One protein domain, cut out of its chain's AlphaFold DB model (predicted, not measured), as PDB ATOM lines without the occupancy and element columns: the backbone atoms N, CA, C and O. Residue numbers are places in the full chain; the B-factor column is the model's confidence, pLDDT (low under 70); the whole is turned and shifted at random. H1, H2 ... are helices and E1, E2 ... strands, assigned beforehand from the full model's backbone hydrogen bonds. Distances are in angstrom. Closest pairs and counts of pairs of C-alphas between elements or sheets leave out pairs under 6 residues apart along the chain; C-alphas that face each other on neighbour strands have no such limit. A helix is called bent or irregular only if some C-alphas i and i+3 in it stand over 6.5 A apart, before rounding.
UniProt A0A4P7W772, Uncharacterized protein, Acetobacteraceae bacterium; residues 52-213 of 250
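Overview. This is residues 52 to 213 of the 250 residues of an uncharacterized protein of Acetobacteraceae bacterium (UniProt A0A4P7W772). One ten-stranded sheet curls like part of a barrel and folds back on itself into two leaves that face each other, E1 E10 E9 E6 and E8 E5 E4 E3 E2, with E7 as the hinge. The sheet curls round H3, H4 packs along E3 and E4, and short H1 and H2 lie far out. The 162 printed residues run H1 E1 E2 H2 E3 E4 E5 E6 E7 E8 H3 E9 E10 H4, four named helices and ten named strands, of mixed class. The mixed sheet has the order E1 E10 E9 E6 E7 E8 E5 E4 E3 E2. The whole is compact, with a radius of gyration of the C-alphas of 15.2 A and spans of 43 by 32 by 27 A.

Arrangement. Start at E5, residues 109 to 119, antiparallel to E4, residues 97 to 105, with N 113 and O 101 at 2.9 A. E3, residues 88 to 91, completes the meander E3 E4 E5, each strand the antiparallel neighbour of the one before; look for N 100 and O 89 at 2.8 A. On E5's other side is antiparallel E8, residues 153 to 158, with N 116 and O 156 at 2.9 A. E7, residues 140 to 149, bends by 62 degrees at residue 145; it pairs with E6, residues 131 to 135, over 140 to 143 and with E8 over 143 to 149. E6 E7 E8 is a meander, and E5 E6 E7 E8 a Greek key, its first strand the antiparallel neighbour of its fourth. Look at N 141 and O 133, 2.9 A, and N 157 and O 145, 2.9 A. Next come E9, residues 176 to 181, and E10, residues 184 to 190, a hairpin with N 186 and O 179 at 2.8 A. The edge strands are E1, residues 61 to 68, parallel to E10 with N 187 and O 64 at 3.0 A, and E2, residues 70 to 72. H3, residues 160 to 171, is irregular, C-alphas 161 and 164 being 7.1 A apart; its closest C-alphas to E5 are Ser 163 and Gln 112, 4.9 A. H4, residues 194 to 207, has every O i to N i+4 pair within hydrogen-bond range, H3 6 of 8. H4 runs along the strands at a height over the sheet of 8.6 A. H2, residues 79 to 82, only grazes the sheet; H1, residues 54 to 57, is not on it; both are too short for such a pair.

Along the chain. Find C-alpha 54, where H1 begins, at (48.113, 56.047, 102.134). E5 runs 32.8 A from C-alpha 109 at (15.263, 64.294, 83.360). H4 runs 20.0 A from C-alpha 194 to C-alpha 207, where it ends at (19.736, 54.951, 86.094).

Size, cuts and confidence. The printed part has no cut, and its farthest C-alphas, those of Asn 55 and Gly 83, are 46.4 A apart. The link E5 to E6, 11 residues, is long. Mean pLDDT of the printed part is 89.0; residues 93 and 149 are under 70.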
ATOM      1  N   LEU A  52      42.804  55.231  96.283       81.69
ATOM      2  CA  LEU A  52      43.139  56.115  97.397       81.69
ATOM      3  C   LEU A  52      44.468  55.719  98.061       81.69
ATOM      4  O   LEU A  52      44.580  54.640  98.650       81.69
ATOM      5  N   ASP A  53      45.456  56.612  97.999       85.38
ATOM      6  CA  ASP A  53      46.792  56.373  98.541       85.38
ATOM      7  C   ASP A  53      46.822  56.390 100.083       85.38
ATOM      8  O   ASP A  53      45.870  56.772 100.771       85.38
ATOM      9  N   SER A  54      47.952  55.997 100.675       87.00
ATOM     10  CA  SER A  54      48.113  56.047 102.134       87.00
ATOM     11  C   SER A  54      47.954  57.460 102.704       87.00
ATOM     12  O   SER A  54      47.556  57.616 103.860       87.00
ATOM     13  N   ASN A  55      48.266  58.497 101.920       90.62
ATOM     14  CA  ASN A  55      48.163  59.885 102.364       90.62
ATOM     15  C   ASN A  55      46.714  60.349 102.469       90.62
ATOM     16  O   ASN A  55      46.415  61.173 103.331       90.62
ATOM     17  N   PHE A  56      45.816  59.833 101.632       92.94
ATOM     18  CA  PHE A  56      44.382  60.040 101.769       92.94
ATOM     19  C   PHE A  56      43.902  59.527 103.127       92.94
ATOM     20  O   PHE A  56      43.340  60.288 103.914       92.94
ATOM     21  N   TRP A  57      44.197  58.262 103.442       92.75
ATOM     22  CA  TRP A  57      43.716  57.618 104.668       92.75
ATOM     23  C   TRP A  57      44.272  58.264 105.940       92.75
ATOM     24  O   TRP A  57      43.541  58.407 106.917       92.75
ATOM     25  N   ARG A  58      45.524  58.740 105.917       93.50
ATOM     26  CA  ARG A  58      46.166  59.435 107.053       93.50
ATOM     27  C   ARG A  58      45.479  60.743 107.465       93.50
ATOM     28  O   ARG A  58      45.758  61.250 108.548       93.50
ATOM     29  N   ARG A  59      44.589  61.303 106.637       93.88
ATOM     30  CA  ARG A  59      43.831  62.529 106.960       93.88
ATOM     31  C   ARG A  59      42.684  62.271 107.938       93.88
ATOM     32  O   ARG A  59      42.161  63.229 108.510       93.88
ATOM     33  N   PHE A  60      42.297  61.008 108.116       96.06
ATOM     34  CA  PHE A  60      41.106  60.620 108.858       96.06
ATOM     35  C   PHE A  60      41.439  59.733 110.060       96.06
ATOM     36  O   PHE A  60      42.222  58.791 109.978       96.06
ATOM     37  N   ASN A  61      40.759  59.998 111.169       96.00
ATOM     38  CA  ASN A  61      40.676  59.131 112.332       96.00
ATOM     39  C   ASN A  61      39.539  58.134 112.083       96.00
ATOM     40  O   ASN A  61      38.366  58.443 112.324       96.00
ATOM     41  N   ILE A  62      39.883  56.963 111.543       95.94
ATOM     42  CA  ILE A  62      38.907  55.909 111.257       95.94
ATOM     43  C   ILE A  62      38.446  55.282 112.576       95.94
ATOM     44  O   ILE A  62      39.183  54.511 113.186       95.94
ATOM     45  N   PHE A  63      37.234  55.615 113.020       94.88
ATOM     46  CA  PHE A  63      36.708  55.156 114.313       94.88
ATOM     47  C   PHE A  63      35.982  53.810 114.220       94.88
ATOM     48  O   PHE A  63      35.843  53.103 115.215       94.88
ATOM     49  N   ARG A  64      35.501  53.443 113.029       94.19
ATOM     50  CA  ARG A  64      34.840  52.163 112.766       94.19
ATOM     51  C   ARG A  64      35.018  51.785 111.298       94.19
ATOM     52  O   ARG A  64      35.187  52.645 110.430       94.19
ATOM     53  N   THR A  65      34.981  50.485 111.030       93.81
ATOM     54  CA  THR A  65      34.846  49.928 109.684       93.81
ATOM     55  C   THR A  65      33.541  49.147 109.618       93.81
ATOM     56  O   THR A  65      33.231  48.404 110.548       93.81
ATOM     57  N   LYS A  66      32.771  49.335 108.549       91.81
ATOM     58  CA  LYS A  66      31.508  48.641 108.314       91.81
ATOM     59  C   LYS A  66      31.598  47.860 107.014       91.81
ATOM     60  O   LYS A  66      31.917  48.429 105.975       91.81
ATOM     61  N   GLU A  67      31.307  46.571 107.094       90.88
ATOM     62  CA  GLU A  67      31.085  45.745 105.916       90.88
ATOM     63  C   GLU A  67      29.686  45.993 105.363       90.88
ATOM     64  O   GLU A  67      28.720  46.162 106.114       90.88
ATOM     65  N   THR A  68      29.612  46.070 104.045       88.00
ATOM     66  CA  THR A  68      28.424  46.455 103.293       88.00
ATOM     67  C   THR A  68      28.311  45.574 102.061       88.00
ATOM     68  O   THR A  68      29.311  45.150 101.480       88.00
ATOM     69  N   GLN A  69      27.076  45.309 101.666       88.56
ATOM     70  CA  GLN A  69      26.731  44.603 100.443       88.56
ATOM     71  C   GLN A  69      25.582  45.361  99.795       88.56
ATOM     72  O   GLN A  69      24.721  45.887 100.496       88.56
ATOM     73  N   TRP A  70      25.579  45.429  98.470       90.38
ATOM     74  CA  TRP A  70      24.510  46.070  97.720       90.38
ATOM     75  C   TRP A  70      23.228  45.245  97.732       90.38
ATOM     76  O   TRP A  70      23.258  44.028  97.544       90.38
ATOM     77  N   GLN A  71      22.097  45.927  97.859       90.62
ATOM     78  CA  GLN A  71      20.775  45.357  97.676       90.62
ATOM     79  C   GLN A  71      19.897  46.306  96.863       90.62
ATOM     80  O   GLN A  71      20.030  47.527  96.886       90.62
ATOM     81  N   ARG A  72      19.011  45.717  96.057       88.69
ATOM     82  CA  ARG A  72      17.989  46.484  95.347       88.69
ATOM     83  C   ARG A  72      16.912  46.883  96.339       88.69
ATOM     84  O   ARG A  72      16.215  46.017  96.876       88.69
ATOM     85  N   GLU A  73      16.720  48.180  96.500       80.94
ATOM     86  CA  GLU A  73      15.646  48.692  97.329       80.94
ATOM     87  C   GLU A  73      14.350  48.784  96.508       80.94
ATOM     88  O   GLU A  73      14.338  49.157  95.331       80.94
ATOM     89  N   LYS A  74      13.222  48.422  97.126       73.12
ATOM     90  CA  LYS A  74      11.902  48.459  96.471       73.12
ATOM     91  C   LYS A  74      11.265  49.848  96.472       73.12
ATOM     92  O   LYS A  74      10.337  50.082  95.700       73.12
ATOM     93  N   ALA A  75      11.698  50.735  97.363       78.62
ATOM     94  CA  ALA A  75      11.107  52.048  97.554       78.62
ATOM     95  C   ALA A  75      12.072  53.136  97.078       78.62
ATOM     96  O   ALA A  75      13.237  53.153  97.440       78.62
ATOM     97  N   ASN A  76      11.560  54.060  96.273       89.88
ATOM     98  CA  ASN A  76      12.235  55.307  95.944       89.88
ATOM     99  C   ASN A  76      11.265  56.442  96.283       89.88
ATOM    100  O   ASN A  76      10.120  56.442  95.816       89.88
ATOM    101  N   ASP A  77      11.715  57.405  97.083       85.44
ATOM    102  CA  ASP A  77      10.856  58.467  97.620       85.44
ATOM    103  C   ASP A  77      10.243  59.360  96.530       85.44
ATOM    104  O   ASP A  77       9.150  59.915  96.696       85.44
ATOM    105  N   PHE A  78      10.895  59.449  95.371       88.31
ATOM    106  CA  PHE A  78      10.446  60.253  94.241       88.31
ATOM    107  C   PHE A  78       9.451  59.530  93.325       88.31
ATOM    108  O   PHE A  78       8.811  60.181  92.496       88.31
ATOM    109  N   ALA A  79       9.259  58.213  93.478       89.88
ATOM    110  CA  ALA A  79       8.368  57.416  92.626       89.88
ATOM    111  C   ALA A  79       6.935  57.982  92.583       89.88
ATOM    112  O   ALA A  79       6.288  58.028  91.533       89.88
ATOM    113  N   SER A  80       6.455  58.491  93.722       88.31
ATOM    114  CA  SER A  80       5.126  59.099  93.842       88.31
ATOM    115  C   SER A  80       4.973  60.413  93.064       88.31
ATOM    116  O   SER A  80       3.874  60.714  92.596       88.31
ATOM    117  N   LEU A  81       6.058  61.172  92.876       87.56
ATOM    118  CA  LEU A  81       6.039  62.449  92.154       87.56
ATOM    119  C   LEU A  81       5.873  62.242  90.646       87.56
ATOM    120  O   LEU A  81       5.180  63.011  89.983       87.56
ATOM    121  N   VAL A  82       6.489  61.190  90.107       89.38
ATOM    122  CA  VAL A  82       6.480  60.875  88.667       89.38
ATOM    123  C   VAL A  82       5.411  59.846  88.280       89.38
ATOM    124  O   VAL A  82       5.087  59.695  87.099       89.38
ATOM    125  N   GLY A  83       4.830  59.156  89.265       87.56
ATOM    126  CA  GLY A  83       3.790  58.148  89.059       87.56
ATOM    127  C   GLY A  83       4.305  56.856  88.422       87.56
ATOM    128  O   GLY A  83       3.561  56.206  87.692       87.56
ATOM    129  N   CYS A  84       5.571  56.499  88.648       88.25
ATOM    130  CA  CYS A  84       6.163  55.227  88.235       88.25
ATOM    131  C   CYS A  84       7.241  54.781  89.234       88.25
ATOM    132  O   CYS A  84       7.745  55.590  90.010       88.25
ATOM    133  N   SER A  85       7.590  53.491  89.221       90.62
ATOM    134  CA  SER A  85       8.703  52.983  90.028       90.62
ATOM    135  C   SER A  85      10.020  53.571  89.529       90.62
ATOM    136  O   SER A  85      10.288  53.548  88.328       90.62
ATOM    137  N   LEU A  86      10.850  54.048  90.451       93.25
ATOM    138  CA  LEU A  86      12.185  54.556  90.153       93.25
ATOM    139  C   LEU A  86      13.250  53.637  90.762       93.25
ATOM    140  O   LEU A  86      13.011  53.091  91.840       93.25
ATOM    141  N   PRO A  87      14.409  53.461  90.101       92.75
ATOM    142  CA  PRO A  87      15.503  52.671  90.655       92.75
ATOM    143  C   PRO A  87      15.977  53.215  92.010       92.75
ATOM    144  O   PRO A  87      16.104  54.432  92.183       92.75
ATOM    145  N   SER A  88      16.254  52.305  92.943       94.56
ATOM    146  CA  SER A  88      16.915  52.580  94.221       94.56
ATOM    147  C   SER A  88      17.861  51.429  94.578       94.56
ATOM    148  O   SER A  88      17.607  50.278  94.204       94.56
ATOM    149  N   LEU A  89      18.966  51.741  95.246       93.56
ATOM    150  CA  LEU A  89      20.011  50.798  95.645       93.56
ATOM    151  C   LEU A  89      20.485  51.148  97.056       93.56
ATOM    152  O   LEU A  89      20.841  52.296  97.305       93.56
ATOM    153  N   ASP A  90      20.531  50.178  97.958       91.94
ATOM    154  CA  ASP A  90      20.918  50.380  99.351       91.94
ATOM    155  C   ASP A  90      21.963  49.365  99.835       91.94
ATOM    156  O   ASP A  90      22.396  48.474  99.097       91.94
ATOM    157  N   PHE A  91      22.433  49.546 101.072       86.25
ATOM    158  CA  PHE A  91      23.271  48.564 101.752       86.25
ATOM    159  C   PHE A  91      22.439  47.602 102.594       86.25
ATOM    160  O   PHE A  91      21.552  48.025 103.330       86.25
ATOM    161  N   ILE A  92      22.831  46.327 102.600       71.31
ATOM    162  CA  ILE A  92      22.350  45.312 103.547       71.31
ATOM    163  C   ILE A  92      22.966  45.581 104.930       71.31
ATOM    164  O   ILE A  92      23.897  44.904 105.365       71.31
ATOM    165  N   ALA A  93      22.523  46.633 105.613       67.56
ATOM    166  CA  ALA A  93      22.933  46.937 106.979       67.56
ATOM    167  C   ALA A  93      21.935  47.873 107.663       67.56
ATOM    168  O   ALA A  93      21.432  48.798 107.037       67.56
ATOM    169  N   ASP A  94      21.740  47.692 108.975       72.50
ATOM    170  CA  ASP A  94      20.877  48.582 109.755       72.50
ATOM    171  C   ASP A  94      21.416  50.018 109.750       72.50
ATOM    172  O   ASP A  94      20.731  50.916 109.277       72.50
ATOM    173  N   TYR A  95      22.657  50.239 110.219       77.00
ATOM    174  CA  TYR A  95      23.323  51.550 110.186       77.00
ATOM    175  C   TYR A  95      24.867  51.438 110.092       77.00
ATOM    176  O   TYR A  95      25.452  50.500 110.655       77.00
ATOM    177  N   PRO A  96      25.562  52.393 109.432       85.38
ATOM    178  CA  PRO A  96      24.988  53.418 108.557       85.38
ATOM    179  C   PRO A  96      24.279  52.774 107.357       85.38
ATOM    180  O   PRO A  96      24.783  51.806 106.791       85.38
ATOM    181  N   LEU A  97      23.129  53.323 106.972       89.75
ATOM    182  CA  LEU A  97      22.441  52.926 105.746       89.75
ATOM    183  C   LEU A  97      22.708  53.997 104.691       89.75
ATOM    184  O   LEU A  97      22.523  55.188 104.950       89.75
ATOM    185  N   VAL A  98      23.174  53.572 103.522       92.44
ATOM    186  CA  VAL A  98      23.419  54.437 102.366       92.44
ATOM    187  C   VAL A  98      22.450  54.014 101.283       92.44
ATOM    188  O   VAL A  98      22.431  52.844 100.917       92.44
ATOM    189  N   VAL A  99      21.657  54.959 100.793       93.62
ATOM    190  CA  VAL A  99      20.623  54.707  99.791       93.62
ATOM    191  C   VAL A  99      20.843  55.621  98.598       93.62
ATOM    192  O   VAL A  99      20.807  56.841  98.736       93.62
ATOM    193  N   PHE A 100      21.047  55.038  97.426       94.75
ATOM    194  CA  PHE A 100      21.145  55.720  96.143       94.75
ATOM    195  C   PHE A 100      19.788  55.696  95.463       94.75
ATOM    196  O   PHE A 100      19.206  54.634  95.268       94.75
ATOM    197  N   GLN A 101      19.296  56.867  95.077       95.06
ATOM    198  CA  GLN A 101      17.975  57.026  94.490       95.06
ATOM    199  C   GLN A 101      18.066  57.794  93.179       95.06
ATOM    200  O   GLN A 101      18.704  58.847  93.093       95.06
ATOM    201  N   VAL A 102      17.340  57.321  92.167       93.75
ATOM    202  CA  VAL A 102      17.041  58.145  90.993       93.75
ATOM    203  C   VAL A 102      16.130  59.295  91.413       93.75
ATOM    204  O   VAL A 102      15.046  59.069  91.951       93.75
ATOM    205  N   MET A 103      16.568  60.520  91.131       92.50
ATOM    206  CA  MET A 103      15.859  61.760  91.442       92.50
ATOM    207  C   MET A 103      15.382  62.429  90.144       92.50
ATOM    208  O   MET A 103      16.177  62.590  89.216       92.50
ATOM    209  N   PRO A 104      14.111  62.845  90.038       90.00
ATOM    210  CA  PRO A 104      13.613  63.527  88.855       90.00
ATOM    211  C   PRO A 104      14.071  64.989  88.826       90.00
ATOM    212  O   PRO A 104      13.796  65.756  89.746       90.00
ATOM    213  N   LEU A 105      14.720  65.393  87.737       86.56
ATOM    214  CA  LEU A 105      15.201  66.759  87.523       86.56
ATOM    215  C   LEU A 105      14.474  67.396  86.338       86.56
ATOM    216  O   LEU A 105      14.437  66.822  85.253       86.56
ATOM    217  N   LEU A 106      13.946  68.612  86.517       80.69
ATOM    218  CA  LEU A 106      13.128  69.286  85.497       80.69
ATOM    219  C   LEU A 106      13.856  69.463  84.153       80.69
ATOM    220  O   LEU A 106      13.264  69.227  83.108       80.69
ATOM    221  N   HIS A 107      15.130  69.865  84.173       79.81
ATOM    222  CA  HIS A 107      15.876  70.206  82.951       79.81
ATOM    223  C   HIS A 107      16.733  69.064  82.398       79.81
ATOM    224  O   HIS A 107      17.145  69.100  81.244       79.81
ATOM    225  N   ILE A 108      17.023  68.058  83.222       79.56
ATOM    226  CA  ILE A 108      17.974  66.980  82.907       79.56
ATOM    227  C   ILE A 108      17.235  65.642  82.717       79.56
ATOM    228  O   ILE A 108      17.709  64.729  82.036       79.56
ATOM    229  N   GLY A 109      16.037  65.523  83.290       83.38
ATOM    230  CA  GLY A 109      15.263  64.294  83.360       83.38
ATOM    231  C   GLY A 109      15.705  63.468  84.553       83.38
ATOM    232  O   GLY A 109      15.026  63.455  85.575       83.38
ATOM    233  N   ILE A 110      16.857  62.808  84.444       88.69
ATOM    234  CA  ILE A 110      17.345  61.872  85.463       88.69
ATOM    235  C   ILE A 110      18.539  62.465  86.210       88.69
ATOM    236  O   ILE A 110      19.582  62.751  85.624       88.69
ATOM    237  N   GLY A 111      18.372  62.607  87.519       92.00
ATOM    238  CA  GLY A 111      19.420  62.849  88.497       92.00
ATOM    239  C   GLY A 111      19.589  61.672  89.456       92.00
ATOM    240  O   GLY A 111      18.940  60.630  89.341       92.00
ATOM    241  N   GLN A 112      20.467  61.870  90.427       93.88
ATOM    242  CA  GLN A 112      20.842  60.926  91.466       93.88
ATOM    243  C   GLN A 112      20.885  61.669  92.796       93.88
ATOM    244  O   GLN A 112      21.348  62.809  92.859       93.88
ATOM    245  N   GLN A 113      20.442  61.014  93.858       94.19
ATOM    246  CA  GLN A 113      20.579  61.498  95.225       94.19
ATOM    247  C   GLN A 113      21.061  60.354  96.114       94.19
ATOM    248  O   GLN A 113      20.682  59.202  95.905       94.19
ATOM    249  N   VAL A 114      21.876  60.678  97.117       94.56
ATOM    250  CA  VAL A 114      22.174  59.762  98.218       94.56
ATOM    251  C   VAL A 114      21.444  60.213  99.473       94.56
ATOM    252  O   VAL A 114      21.486  61.390  99.836       94.56
ATOM    253  N   VAL A 115      20.830  59.261 100.165       93.19
ATOM    254  CA  VAL A 115      20.342  59.411 101.534       93.19
ATOM    255  C   VAL A 115      21.268  58.628 102.456       93.19
ATOM    256  O   VAL A 115      21.505  57.442 102.236       93.19
ATOM    257  N   LEU A 116      21.797  59.279 103.491       93.50
ATOM    258  CA  LEU A 116      22.530  58.601 104.561       93.50
ATOM    259  C   LEU A 116      21.680  58.575 105.817       93.50
ATOM    260  O   LEU A 116      21.230  59.627 106.265       93.50
ATOM    261  N   PHE A 117      21.553  57.404 106.430       91.75
ATOM    262  CA  PHE A 117      21.026  57.250 107.779       91.75
ATOM    263  C   PHE A 117      22.184  56.957 108.725       91.75
ATOM    264  O   PHE A 117      22.865  55.936 108.603       91.75
ATOM    265  N   LEU A 118      22.422  57.875 109.657       91.50
ATOM    266  CA  LEU A 118      23.613  57.899 110.499       91.50
ATOM    267  C   LEU A 118      23.237  57.937 111.979       91.50
ATOM    268  O   LEU A 118      22.290  58.614 112.382       91.50
ATOM    269  N   GLY A 119      24.012  57.233 112.803       89.25
ATOM    270  CA  GLY A 119      23.881  57.290 114.255       89.25
ATOM    271  C   GLY A 119      24.406  58.614 114.811       89.25
ATOM    272  O   GLY A 119      25.505  59.049 114.464       89.25
ATOM    273  N   ARG A 120      23.656  59.235 115.729       87.00
ATOM    274  CA  ARG A 120      24.057  60.498 116.386       87.00
ATOM    275  C   ARG A 120      25.295  60.371 117.275       87.00
ATOM    276  O   ARG A 120      25.920  61.376 117.580       87.00
ATOM    277  N   ALA A 121      25.631  59.152 117.698       87.12
ATOM    278  CA  ALA A 121      26.861  58.876 118.439       87.12
ATOM    279  C   ALA A 121      28.114  59.015 117.557       87.12
ATOM    280  O   ALA A 121      29.179  59.357 118.060       87.12
ATOM    281  N   ASP A 122      27.971  58.766 116.253       87.38
ATOM    282  CA  ASP A 122      29.078  58.741 115.299       87.38
ATOM    283  C   ASP A 122      29.179  60.068 114.509       87.38
ATOM    284  O   ASP A 122      30.276  60.501 114.155       87.38
ATOM    285  N   PHE A 123      28.046  60.739 114.249       90.12
ATOM    286  CA  PHE A 123      27.968  61.962 113.436       90.12
ATOM    287  C   PHE A 123      26.991  62.997 114.012       90.12
ATOM    288  O   PHE A 123      25.971  62.652 114.608       90.12
ATOM    289  N   HIS A 124      27.258  64.284 113.768       87.00
ATOM    290  CA  HIS A 124      26.457  65.395 114.288       87.00
ATOM    291  C   HIS A 124      25.757  66.172 113.158       87.00
ATOM    292  O   HIS A 124      26.438  66.827 112.368       87.00
ATOM    293  N   PRO A 125      24.411  66.190 113.088       78.69
ATOM    294  CA  PRO A 125      23.680  66.858 112.004       78.69
ATOM    295  C   PRO A 125      23.772  68.393 112.025       78.69
ATOM    296  O   PRO A 125      23.512  69.029 111.013       78.69
ATOM    297  N   THR A 126      24.113  68.994 113.167       74.62
ATOM    298  CA  THR A 126      24.131  70.456 113.376       74.62
ATOM    299  C   THR A 126      25.546  71.021 113.523       74.62
ATOM    300  O   THR A 126      25.721  72.111 114.060       74.62
ATOM    301  N   GLY A 127      26.572  70.264 113.127       71.06
ATOM    302  CA  GLY A 127      27.957  70.727 113.184       71.06
ATOM    303  C   GLY A 127      28.291  71.702 112.052       71.06
ATOM    304  O   GLY A 127      27.741  71.608 110.962       71.06
ATOM    305  N   ASN A 128      29.276  72.578 112.275       80.19
ATOM    306  CA  ASN A 128      29.824  73.465 111.232       80.19
ATOM    307  C   ASN A 128      30.620  72.711 110.152       80.19
ATOM    308  O   ASN A 128      31.103  73.308 109.193       80.19
ATOM    309  N   VAL A 129      30.812  71.404 110.336       88.06
ATOM    310  CA  VAL A 129      31.601  70.561 109.451       88.06
ATOM    311  C   VAL A 129      30.656  69.669 108.648       88.06
ATOM    312  O   VAL A 129      29.917  68.887 109.257       88.06
ATOM    313  N   PRO A 130      30.675  69.752 107.305       90.12
ATOM    314  CA  PRO A 130      29.768  68.986 106.469       90.12
ATOM    315  C   PRO A 130      30.102  67.498 106.520       90.12
ATOM    316  O   PRO A 130      31.270  67.099 106.601       90.12
ATOM    317  N   ILE A 131      29.058  66.682 106.419       93.88
ATOM    318  CA  ILE A 131      29.198  65.249 106.188       93.88
ATOM    319  C   ILE A 131      29.549  65.049 104.711       93.88
ATOM    320  O   ILE A 131      29.028  65.745 103.836       93.88
ATOM    321  N   ARG A 132      30.464  64.119 104.436       95.44
ATOM    322  CA  ARG A 132      30.887  63.746 103.082       95.44
ATOM    323  C   ARG A 132      30.882  62.236 102.908       95.44
ATOM    324  O   ARG A 132      31.331  61.524 103.806       95.44
ATOM    325  N   LEU A 133      30.442  61.782 101.739       96.88
ATOM    326  CA  LEU A 133      30.612  60.411 101.257       96.88
ATOM    327  C   LEU A 133      31.708  60.416 100.194       96.88
ATOM    328  O   LEU A 133      31.580  61.129  99.202       96.88
ATOM    329  N   TRP A 134      32.774  59.658 100.416       96.88
ATOM    330  CA  TRP A 134      33.903  59.525  99.499       96.88
ATOM    331  C   TRP A 134      33.821  58.225  98.720       96.88
ATOM    332  O   TRP A 134      33.334  57.224  99.244       96.88
ATOM    333  N   PHE A 135      34.374  58.247  97.517       95.62
ATOM    334  CA  PHE A 135      34.450  57.115  96.610       95.62
ATOM    335  C   PHE A 135      35.905  56.680  96.402       95.62
ATOM    336  O   PHE A 135      36.844  57.439  96.664       95.62
ATOM    337  N   ASP A 136      36.097  55.435  95.983       93.75
ATOM    338  CA  ASP A 136      37.407  54.831  95.698       93.75
ATOM    339  C   ASP A 136      38.210  55.559  94.609       93.75
ATOM    340  O   ASP A 136      39.439  55.518  94.639       93.75
ATOM    341  N   ASN A 137      37.536  56.293  93.725       92.56
ATOM    342  CA  ASN A 137      38.137  57.178  92.727       92.56
ATOM    343  C   ASN A 137      38.600  58.546  93.282       92.56
ATOM    344  O   ASN A 137      39.017  59.414  92.516       92.56
ATOM    345  N   GLY A 138      38.482  58.785  94.594       92.31
ATOM    346  CA  GLY A 138      38.886  60.039  95.239       92.31
ATOM    347  C   GLY A 138      37.843  61.155  95.225       92.31
ATOM    348  O   GLY A 138      38.027  62.164  95.917       92.31
ATOM    349  N   GLU A 139      36.734  60.999  94.502       95.00
ATOM    350  CA  GLU A 139      35.652  61.977  94.536       95.00
ATOM    351  C   GLU A 139      34.842  61.891  95.838       95.00
ATOM    352  O   GLU A 139      34.837  60.887  96.549       95.00
ATOM    353  N   SER A 140      34.139  62.975  96.173       95.31
ATOM    354  CA  SER A 140      33.196  62.990  97.292       95.31
ATOM    355  C   SER A 140      31.948  63.803  97.002       95.31
ATOM    356  O   SER A 140      31.973  64.727  96.187       95.31
ATOM    357  N   ILE A 141      30.873  63.473  97.712       96.06
ATOM    358  CA  ILE A 141      29.587  64.166  97.677       96.06
ATOM    359  C   ILE A 141      29.309  64.753  99.058       96.06
ATOM    360  O   ILE A 141      29.507  64.085 100.079       96.06
ATOM    361  N   GLY A 142      28.905  66.022  99.081       93.12
ATOM    362  CA  GLY A 142      28.529  66.745 100.292       93.12
ATOM    363  C   GLY A 142      27.065  66.540 100.672       93.12
ATOM    364  O   GLY A 142      26.214  66.268  99.822       93.12
ATOM    365  N   PHE A 143      26.793  66.683 101.966       91.88
ATOM    366  CA  PHE A 143      25.458  66.610 102.548       91.88
ATOM    367  C   PHE A 143      25.201  67.886 103.350       91.88
ATOM    368  O   PHE A 143      25.869  68.118 104.362       91.88
ATOM    369  N   SER A 144      24.247  68.710 102.911       77.25
ATOM    370  CA  SER A 144      23.849  69.938 103.622       77.25
ATOM    371  C   SER A 144      22.441  69.886 104.218       77.25
ATOM    372  O   SER A 144      22.119  70.682 105.100       77.25
ATOM    373  N   GLN A 145      21.593  68.950 103.779       74.75
ATOM    374  CA  GLN A 145      20.186  68.907 104.175       74.75
ATOM    375  C   GLN A 145      19.908  67.760 105.144       74.75
ATOM    376  O   GLN A 145      20.045  66.586 104.802       74.75
ATOM    377  N   VAL A 146      19.452  68.096 106.350       79.62
ATOM    378  CA  VAL A 146      18.940  67.120 107.318       79.62
ATOM    379  C   VAL A 146      17.462  66.878 107.022       79.62
ATOM    380  O   VAL A 146      16.641  67.781 107.165       79.62
ATOM    381  N   LYS A 147      17.117  65.659 106.597       73.62
ATOM    382  CA  LYS A 147      15.744  65.264 106.236       73.62
ATOM    383  C   LYS A 147      14.913  64.887 107.455       73.62
ATOM    384  O   LYS A 147      13.733  65.213 107.528       73.62
ATOM    385  N   TRP A 148      15.521  64.173 108.396       74.25
ATOM    386  CA  TRP A 148      14.848  63.647 109.581       74.25
ATOM    387  C   TRP A 148      15.848  63.480 110.713       74.25
ATOM    388  O   TRP A 148      17.010  63.153 110.493       74.25
ATOM    389  N   VAL A 149      15.375  63.704 111.931       69.25
ATOM    390  CA  VAL A 149      16.125  63.497 113.157       69.25
ATOM    391  C   VAL A 149      15.254  62.688 114.111       69.25
ATOM    392  O   VAL A 149      14.392  63.265 114.769       69.25
ATOM    393  N   ASP A 150      15.492  61.383 114.215       71.25
ATOM    394  CA  ASP A 150      15.039  60.610 115.372       71.25
ATOM    395  C   ASP A 150      16.191  60.359 116.332       71.25
ATOM    396  O   ASP A 150      17.367  60.616 116.054       71.25
ATOM    397  N   ARG A 151      15.862  59.856 117.516       72.25
ATOM    398  CA  ARG A 151      16.872  59.244 118.382       72.25
ATOM    399  C   ARG A 151      16.771  57.726 118.201       72.25
ATOM    400  O   ARG A 151      15.681  57.203 118.391       72.25
ATOM    401  N   PRO A 152      17.860  57.013 117.844       79.88
ATOM    402  CA  PRO A 152      19.267  57.440 117.808       79.88
ATOM    403  C   PRO A 152      19.828  57.811 116.414       79.88
ATOM    404  O   PRO A 152      21.029  58.073 116.307       79.88
ATOM    405  N   VAL A 153      19.003  57.843 115.360       85.06
ATOM    406  CA  VAL A 153      19.435  57.972 113.953       85.06
ATOM    407  C   VAL A 153      18.845  59.207 113.278       85.06
ATOM    408  O   VAL A 153      17.682  59.546 113.472       85.06
ATOM    409  N   PHE A 154      19.632  59.860 112.427       87.94
ATOM    410  CA  PHE A 154      19.167  60.947 111.569       87.94
ATOM    411  C   PHE A 154      19.453  60.650 110.096       87.94
ATOM    412  O   PHE A 154      20.384  59.912 109.776       87.94
ATOM    413  N   ALA A 155      18.655  61.243 109.208       89.19
ATOM    414  CA  ALA A 155      18.817  61.145 107.765       89.19
ATOM    415  C   ALA A 155      19.339  62.463 107.182       89.19
ATOM    416  O   ALA A 155      18.778  63.529 107.456       89.19
ATOM    417  N   VAL A 156      20.369  62.388 106.340       91.31
ATOM    418  CA  VAL A 156      20.871  63.514 105.539       91.31
ATOM    419  C   VAL A 156      20.816  63.198 104.054       91.31
ATOM    420  O   VAL A 156      20.974  62.047 103.648       91.31
ATOM    421  N   LEU A 157      20.591  64.231 103.249       91.69
ATOM    422  CA  LEU A 157      20.503  64.150 101.796       91.69
ATOM    423  C   LEU A 157      21.715  64.803 101.153       91.69
ATOM    424  O   LEU A 157      22.189  65.844 101.624       91.69
ATOM    425  N   SER A 158      22.192  64.196 100.069       92.75
ATOM    426  CA  SER A 158      23.183  64.834  99.215       92.75
ATOM    427  C   SER A 158      22.595  66.082  98.568       92.75
ATOM    428  O   SER A 158      21.403  66.132  98.242       92.75
ATOM    429  N   ASP A 159      23.452  67.065  98.328       87.50
ATOM    430  CA  ASP A 159      23.049  68.320  97.705       87.50
ATOM    431  C   ASP A 159      22.520  68.084  96.283       87.50
ATOM    432  O   ASP A 159      23.121  67.357  95.494       87.50
ATOM    433  N   GLU A 160      21.407  68.727  95.921       85.75
ATOM    434  CA  GLU A 160      20.809  68.588  94.582       85.75
ATOM    435  C   GLU A 160      21.798  68.999  93.474       85.75
ATOM    436  O   GLU A 160      21.870  68.364  92.423       85.75
ATOM    437  N   ASN A 161      22.642  69.997  93.756       89.19
ATOM    438  CA  ASN A 161      23.697  70.461  92.851       89.19
ATOM    439  C   ASN A 161      24.789  69.405  92.599       89.19
ATOM    440  O   ASN A 161      25.462  69.452  91.572       89.19
ATOM    441  N   GLU A 162      24.953  68.438  93.505       90.75
ATOM    442  CA  GLU A 162      25.912  67.335  93.374       90.75
ATOM    443  C   GLU A 162      25.325  66.154  92.580       90.75
ATOM    444  O   GLU A 162      26.047  65.221  92.230       90.75
ATOM    445  N   SER A 163      24.034  66.194  92.224       91.81
ATOM    446  CA  SER A 163      23.346  65.101  91.527       91.81
ATOM    447  C   SER A 163      24.049  64.675  90.240       91.81
ATOM    448  O   SER A 163      24.156  63.483  89.965       91.81
ATOM    449  N   LEU A 164      24.484  65.623  89.406       89.75
ATOM    450  CA  LEU A 164      25.134  65.297  88.132       89.75
ATOM    451  C   LEU A 164      26.504  64.654  88.338       89.75
ATOM    452  O   LEU A 164      26.894  63.767  87.578       89.75
ATOM    453  N   LYS A 165      27.233  65.110  89.359       93.31
ATOM    454  CA  LYS A 165      28.522  64.539  89.740       93.31
ATOM    455  C   LYS A 165      28.332  63.116  90.249       93.31
ATOM    456  O   LYS A 165      28.970  62.205  89.738       93.31
ATOM    457  N   LEU A 166      27.381  62.915  91.158       94.38
ATOM    458  CA  LEU A 166      27.011  61.602  91.671       94.38
ATOM    459  C   LEU A 166      26.615  60.635  90.547       94.38
ATOM    460  O   LEU A 166      27.091  59.505  90.529       94.38
ATOM    461  N   SER A 167      25.816  61.086  89.574       92.38
ATOM    462  CA  SER A 167      25.515  60.283  88.385       92.38
ATOM    463  C   SER A 167      26.781  59.825  87.678       92.38
ATOM    464  O   SER A 167      26.901  58.644  87.381       92.38
ATOM    465  N   LYS A 168      27.751  60.713  87.443       92.19
ATOM    466  CA  LYS A 168      29.012  60.333  86.789       92.19
ATOM    467  C   LYS A 168      29.787  59.308  87.614       92.19
ATOM    468  O   LYS A 168      30.135  58.273  87.062       92.19
ATOM    469  N   ILE A 169      29.981  59.559  88.910       94.00
ATOM    470  CA  ILE A 169      30.679  58.653  89.839       94.00
ATOM    471  C   ILE A 169      30.077  57.238  89.788       94.00
ATOM    472  O   ILE A 169      30.792  56.256  89.614       94.00
ATOM    473  N   ILE A 170      28.749  57.122  89.880       91.31
ATOM    474  CA  ILE A 170      28.068  55.818  89.853       91.31
ATOM    475  C   ILE A 170      28.255  55.133  88.497       91.31
ATOM    476  O   ILE A 170      28.494  53.927  88.442       91.31
ATOM    477  N   GLN A 171      28.167  55.886  87.398       90.94
ATOM    478  CA  GLN A 171      28.333  55.345  86.047       90.94
ATOM    479  C   GLN A 171      29.774  54.911  85.748       90.94
ATOM    480  O   GLN A 171      29.962  54.042  84.904       90.94
ATOM    481  N   THR A 172      30.783  55.446  86.446       89.88
ATOM    482  CA  THR A 172      32.165  54.943  86.342       89.88
ATOM    483  C   THR A 172      32.408  53.677  87.164       89.88
ATOM    484  O   THR A 172      33.505  53.132  87.110       89.88
ATOM    485  N   GLY A 173      31.430  53.224  87.954       88.25
ATOM    486  CA  GLY A 173      31.599  52.092  88.870       88.25
ATOM    487  C   GLY A 173      32.360  52.410  90.145       88.25
ATOM    488  O   GLY A 173      32.733  51.482  90.852       88.25
ATOM    489  N   ALA A 174      32.556  53.692  90.459       91.69
ATOM    490  CA  ALA A 174      33.236  54.078  91.682       91.69
ATOM    491  C   ALA A 174      32.391  53.713  92.911       91.69
ATOM    492  O   ALA A 174      31.190  54.011  92.973       91.69
ATOM    493  N   LEU A 175      33.021  53.076  93.894       92.00
ATOM    494  CA  LEU A 175      32.361  52.554  95.084       92.00
ATOM    495  C   LEU A 175      32.534  53.493  96.289       92.00
ATOM    496  O   LEU A 175      33.617  54.038  96.500       92.00
ATOM    497  N   PRO A 176      31.502  53.689  97.127       94.31
ATOM    498  CA  PRO A 176      31.590  54.548  98.313       94.31
ATOM    499  C   PRO A 176      32.467  53.966  99.438       94.31
ATOM    500  O   PRO A 176      32.086  53.019 100.102       94.31
ATOM    501  N   VAL A 177      33.614  54.533  99.773       94.88
ATOM    502  CA  VAL A 177      34.583  53.895 100.696       94.88
ATOM    503  C   VAL A 177      34.694  54.535 102.077       94.88
ATOM    504  O   VAL A 177      35.281  53.944 102.989       94.88
ATOM    505  N   LEU A 178      34.154  55.739 102.270       96.31
ATOM    506  CA  LEU A 178      34.281  56.467 103.534       96.31
ATOM    507  C   LEU A 178      33.129  57.456 103.728       96.31
ATOM    508  O   LEU A 178      32.849  58.268 102.852       96.31
ATOM    509  N   ILE A 179      32.526  57.452 104.915       96.69
ATOM    510  CA  ILE A 179      31.673  58.546 105.399       96.69
ATOM    511  C   ILE A 179      32.500  59.356 106.393       96.69
ATOM    512  O   ILE A 179      33.065  58.789 107.326       96.69
ATOM    513  N   SER A 180      32.595  60.671 106.216       95.94
ATOM    514  CA  SER A 180      33.421  61.525 107.079       95.94
ATOM    515  C   SER A 180      32.698  62.780 107.544       95.94
ATOM    516  O   SER A 180      31.898  63.341 106.795       95.94
ATOM    517  N   GLN A 181      33.071  63.263 108.727       94.81
ATOM    518  CA  GLN A 181      32.759  64.602 109.219       94.81
ATOM    519  C   GLN A 181      34.025  65.195 109.851       94.81
ATOM    520  O   GLN A 181      34.428  64.845 110.962       94.81
ATOM    521  N   GLY A 182      34.703  66.074 109.112       93.06
ATOM    522  CA  GLY A 182      36.011  66.601 109.508       93.06
ATOM    523  C   GLY A 182      37.075  65.512 109.448       93.06
ATOM    524  O   GLY A 182      37.226  64.861 108.419       93.06
ATOM    525  N   LYS A 183      37.806  65.305 110.550       94.69
ATOM    526  CA  LYS A 183      38.772  64.201 110.662       94.69
ATOM    527  C   LYS A 183      38.119  62.875 111.057       94.69
ATOM    528  O   LYS A 183      38.759  61.847 110.895       94.69
ATOM    529  N   ALA A 184      36.893  62.861 111.581       94.75
ATOM    530  CA  ALA A 184      36.228  61.615 111.952       94.75
ATOM    531  C   ALA A 184      35.777  60.862 110.693       94.75
ATOM    532  O   ALA A 184      35.152  61.458 109.811       94.75
ATOM    533  N   GLY A 185      36.094  59.567 110.612       95.88
ATOM    534  CA  GLY A 185      35.804  58.736 109.444       95.88
ATOM    535  C   GLY A 185      35.252  57.351 109.788       95.88
ATOM    536  O   GLY A 185      35.763  56.660 110.666       95.88
ATOM    537  N   LEU A 186      34.239  56.930 109.041       95.50
ATOM    538  CA  LEU A 186      33.668  55.588 109.040       95.50
ATOM    539  C   LEU A 186      34.000  54.917 107.714       95.50
ATOM    540  O   LEU A 186      33.465  55.297 106.669       95.50
ATOM    541  N   ARG A 187      34.899  53.935 107.752       95.50
ATOM    542  CA  ARG A 187      35.310  53.209 106.550       95.50
ATOM    543  C   ARG A 187      34.213  52.236 106.135       95.50
ATOM    544  O   ARG A 187      33.716  51.476 106.964       95.50
ATOM    545  N   LEU A 188      33.897  52.229 104.850       93.94
ATOM    546  CA  LEU A 188      33.009  51.256 104.231       93.94
ATOM    547  C   LEU A 188      33.870  50.207 103.519       93.94
ATOM    548  O   LEU A 188      34.863  50.538 102.866       93.94
ATOM    549  N   ARG A 189      33.534  48.933 103.703       90.69
ATOM    550  CA  ARG A 189      34.152  47.802 103.006       90.69
ATOM    551  C   ARG A 189      33.071  47.051 102.250       90.69
ATOM    552  O   ARG A 189      32.038  46.725 102.828       90.69
ATOM    553  N   TYR A 190      33.321  46.794 100.974       86.25
ATOM    554  CA  TYR A 190      32.406  46.043 100.131       86.25
ATOM    555  C   TYR A 190      32.739  44.569 100.192       86.25
ATOM    556  O   TYR A 190      33.857  44.172  99.872       86.25
ATOM    557  N   ASN A 191      31.746  43.780 100.581       86.06
ATOM    558  CA  ASN A 191      31.801  42.342 100.428       86.06
ATOM    559  C   ASN A 191      31.276  42.029  99.026       86.06
ATOM    560  O   ASN A 191      30.065  42.045  98.779       86.06
ATOM    561  N   GLU A 192      32.204  41.828  98.092       84.81
ATOM    562  CA  GLU A 192      31.880  41.463  96.717       84.81
ATOM    563  C   GLU A 192      31.169  40.109  96.707       84.81
ATOM    564  O   GLU A 192      31.725  39.073  97.065       84.81
ATOM    565  N   THR A 193      29.903  40.140  96.312       89.62
ATOM    566  CA  THR A 193      29.040  38.968  96.161       89.62
ATOM    567  C   THR A 193      28.439  39.013  94.762       89.62
ATOM    568  O   THR A 193      28.206  40.117  94.252       89.62
ATOM    569  N   PRO A 194      28.160  37.863  94.128       91.06
ATOM    570  CA  PRO A 194      27.479  37.841  92.835       91.06
ATOM    571  C   PRO A 194      26.185  38.668  92.846       91.06
ATOM    572  O   PRO A 194      25.994  39.527  91.988       91.06
ATOM    573  N   GLU A 195      25.354  38.509  93.877       90.44
ATOM    574  CA  GLU A 195      24.073  39.209  94.013       90.44
ATOM    575  C   GLU A 195      24.256  40.722  94.197       90.44
ATOM    576  O   GLU A 195      23.526  41.520  93.603       90.44
ATOM    577  N   GLY A 196      25.246  41.135  94.996       89.31
ATOM    578  CA  GLY A 196      25.561  42.549  95.200       89.31
ATOM    579  C   GLY A 196      26.086  43.213  93.924       89.31
ATOM    580  O   GLY A 196      25.679  44.326  93.583       89.31
ATOM    581  N   ASN A 197      26.928  42.508  93.171       90.50
ATOM    582  CA  ASN A 197      27.455  42.990  91.896       90.50
ATOM    583  C   ASN A 197      26.341  43.112  90.845       90.50
ATOM    584  O   ASN A 197      26.240  44.130  90.159       90.50
ATOM    585  N   GLU A 198      25.436  42.134  90.769       93.25
ATOM    586  CA  GLU A 198      24.247  42.204  89.912       93.25
ATOM    587  C   GLU A 198      23.288  43.339  90.303       93.25
ATOM    588  O   GLU A 198      22.614  43.918  89.441       93.25
ATOM    589  N   ALA A 199      23.180  43.661  91.594       92.19
ATOM    590  CA  ALA A 199      22.386  44.790  92.066       92.19
ATOM    591  C   ALA A 199      22.992  46.125  91.613       92.19
ATOM    592  O   ALA A 199      22.271  46.950  91.042       92.19
ATOM    593  N   LEU A 200      24.303  46.306  91.785       91.44
ATOM    594  CA  LEU A 200      25.018  47.509  91.356       91.44
ATOM    595  C   LEU A 200      24.955  47.704  89.834       91.44
ATOM    596  O   LEU A 200      24.549  48.772  89.374       91.44
ATOM    597  N   LEU A 201      25.277  46.668  89.053       92.62
ATOM    598  CA  LEU A 201      25.240  46.718  87.584       92.62
ATOM    599  C   LEU A 201      23.836  47.037  87.062       92.62
ATOM    600  O   LEU A 201      23.659  47.849  86.147       92.62
ATOM    601  N   TRP A 202      22.810  46.428  87.665       93.62
ATOM    602  CA  TRP A 202      21.423  46.761  87.354       93.62
ATOM    603  C   TRP A 202      21.128  48.235  87.624       93.62
ATOM    604  O   TRP A 202      20.539  48.898  86.768       93.62
ATOM    605  N   TYR A 203      21.550  48.758  88.777       94.00
ATOM    606  CA  TYR A 203      21.299  50.146  89.148       94.00
ATOM    607  C   TYR A 203      21.973  51.119  88.180       94.00
ATOM    608  O   TYR A 203      21.336  52.061  87.699       94.00
ATOM    609  N   GLN A 204      23.233  50.862  87.825       93.00
ATOM    610  CA  GLN A 204      23.978  51.649  86.842       93.00
ATOM    611  C   GLN A 204      23.252  51.683  85.498       93.00
ATOM    612  O   GLN A 204      22.987  52.762  84.967       93.00
ATOM    613  N   LYS A 205      22.835  50.518  84.989       92.25
ATOM    614  CA  LYS A 205      22.098  50.417  83.725       92.25
ATOM    615  C   LYS A 205      20.751  51.137  83.780       92.25
ATOM    616  O   LYS A 205      20.419  51.882  82.862       92.25
ATOM    617  N   ALA A 206      19.975  50.916  84.841       91.69
ATOM    618  CA  ALA A 206      18.619  51.446  84.974       91.69
ATOM    619  C   ALA A 206      18.587  52.968  85.166       91.69
ATOM    620  O   ALA A 206      17.620  53.614  84.754       91.69
ATOM    621  N   SER A 207      19.629  53.526  85.783       90.69
ATOM    622  CA  SER A 207      19.736  54.951  86.094       90.69
ATOM    623  C   SER A 207      20.538  55.767  85.079       90.69
ATOM    624  O   SER A 207      20.571  56.994  85.176       90.69
ATOM    625  N   ASN A 208      21.170  55.122  84.094       89.69
ATOM    626  CA  ASN A 208      21.875  55.824  83.032       89.69
ATOM    627  C   ASN A 208      20.864  56.457  82.054       89.69
ATOM    628  O   ASN A 208      20.123  55.723  81.391       89.69
ATOM    629  N   PRO A 209      20.839  57.795  81.901       82.94
ATOM    630  CA  PRO A 209      19.896  58.454  81.001       82.94
ATOM    631  C   PRO A 209      20.085  58.052  79.535       82.94
ATOM    632  O   PRO A 209      19.099  57.958  78.812       82.94
ATOM    633  N   GLN A 210      21.313  57.742  79.107       86.31
ATOM    634  CA  GLN A 210      21.601  57.321  77.733       86.31
ATOM    635  C   GLN A 210      21.050  55.917  77.441       86.31
ATOM    636  O   GLN A 210      20.571  55.660  76.339       86.31
ATOM    637  N   ASN A 211      21.053  55.032  78.442       86.56
ATOM    638  CA  ASN A 211      20.566  53.658  78.291       86.56
ATOM    639  C   ASN A 211      19.065  53.520  78.588       86.56
ATOM    640  O   ASN A 211      18.444  52.544  78.173       86.56
ATOM    641  N   ASN A 212      18.465  54.488  79.289       88.44
ATOM    642  CA  ASN A 212      17.058  54.465  79.684       88.44
ATOM    643  C   ASN A 212      16.294  55.714  79.210       88.44
ATOM    644  O   ASN A 212      15.631  56.414  79.981       88.44
ATOM    645  N   MET A 213      16.352  55.965  77.899       90.12
ATOM    646  CA  MET A 213      15.684  57.098  77.245       90.12
ATOM    647  C   MET A 213      14.174  57.151  77.519       90.12
ATOM    648  O   MET A 213      13.587  58.231  77.565       90.12
TER     649      MET A 213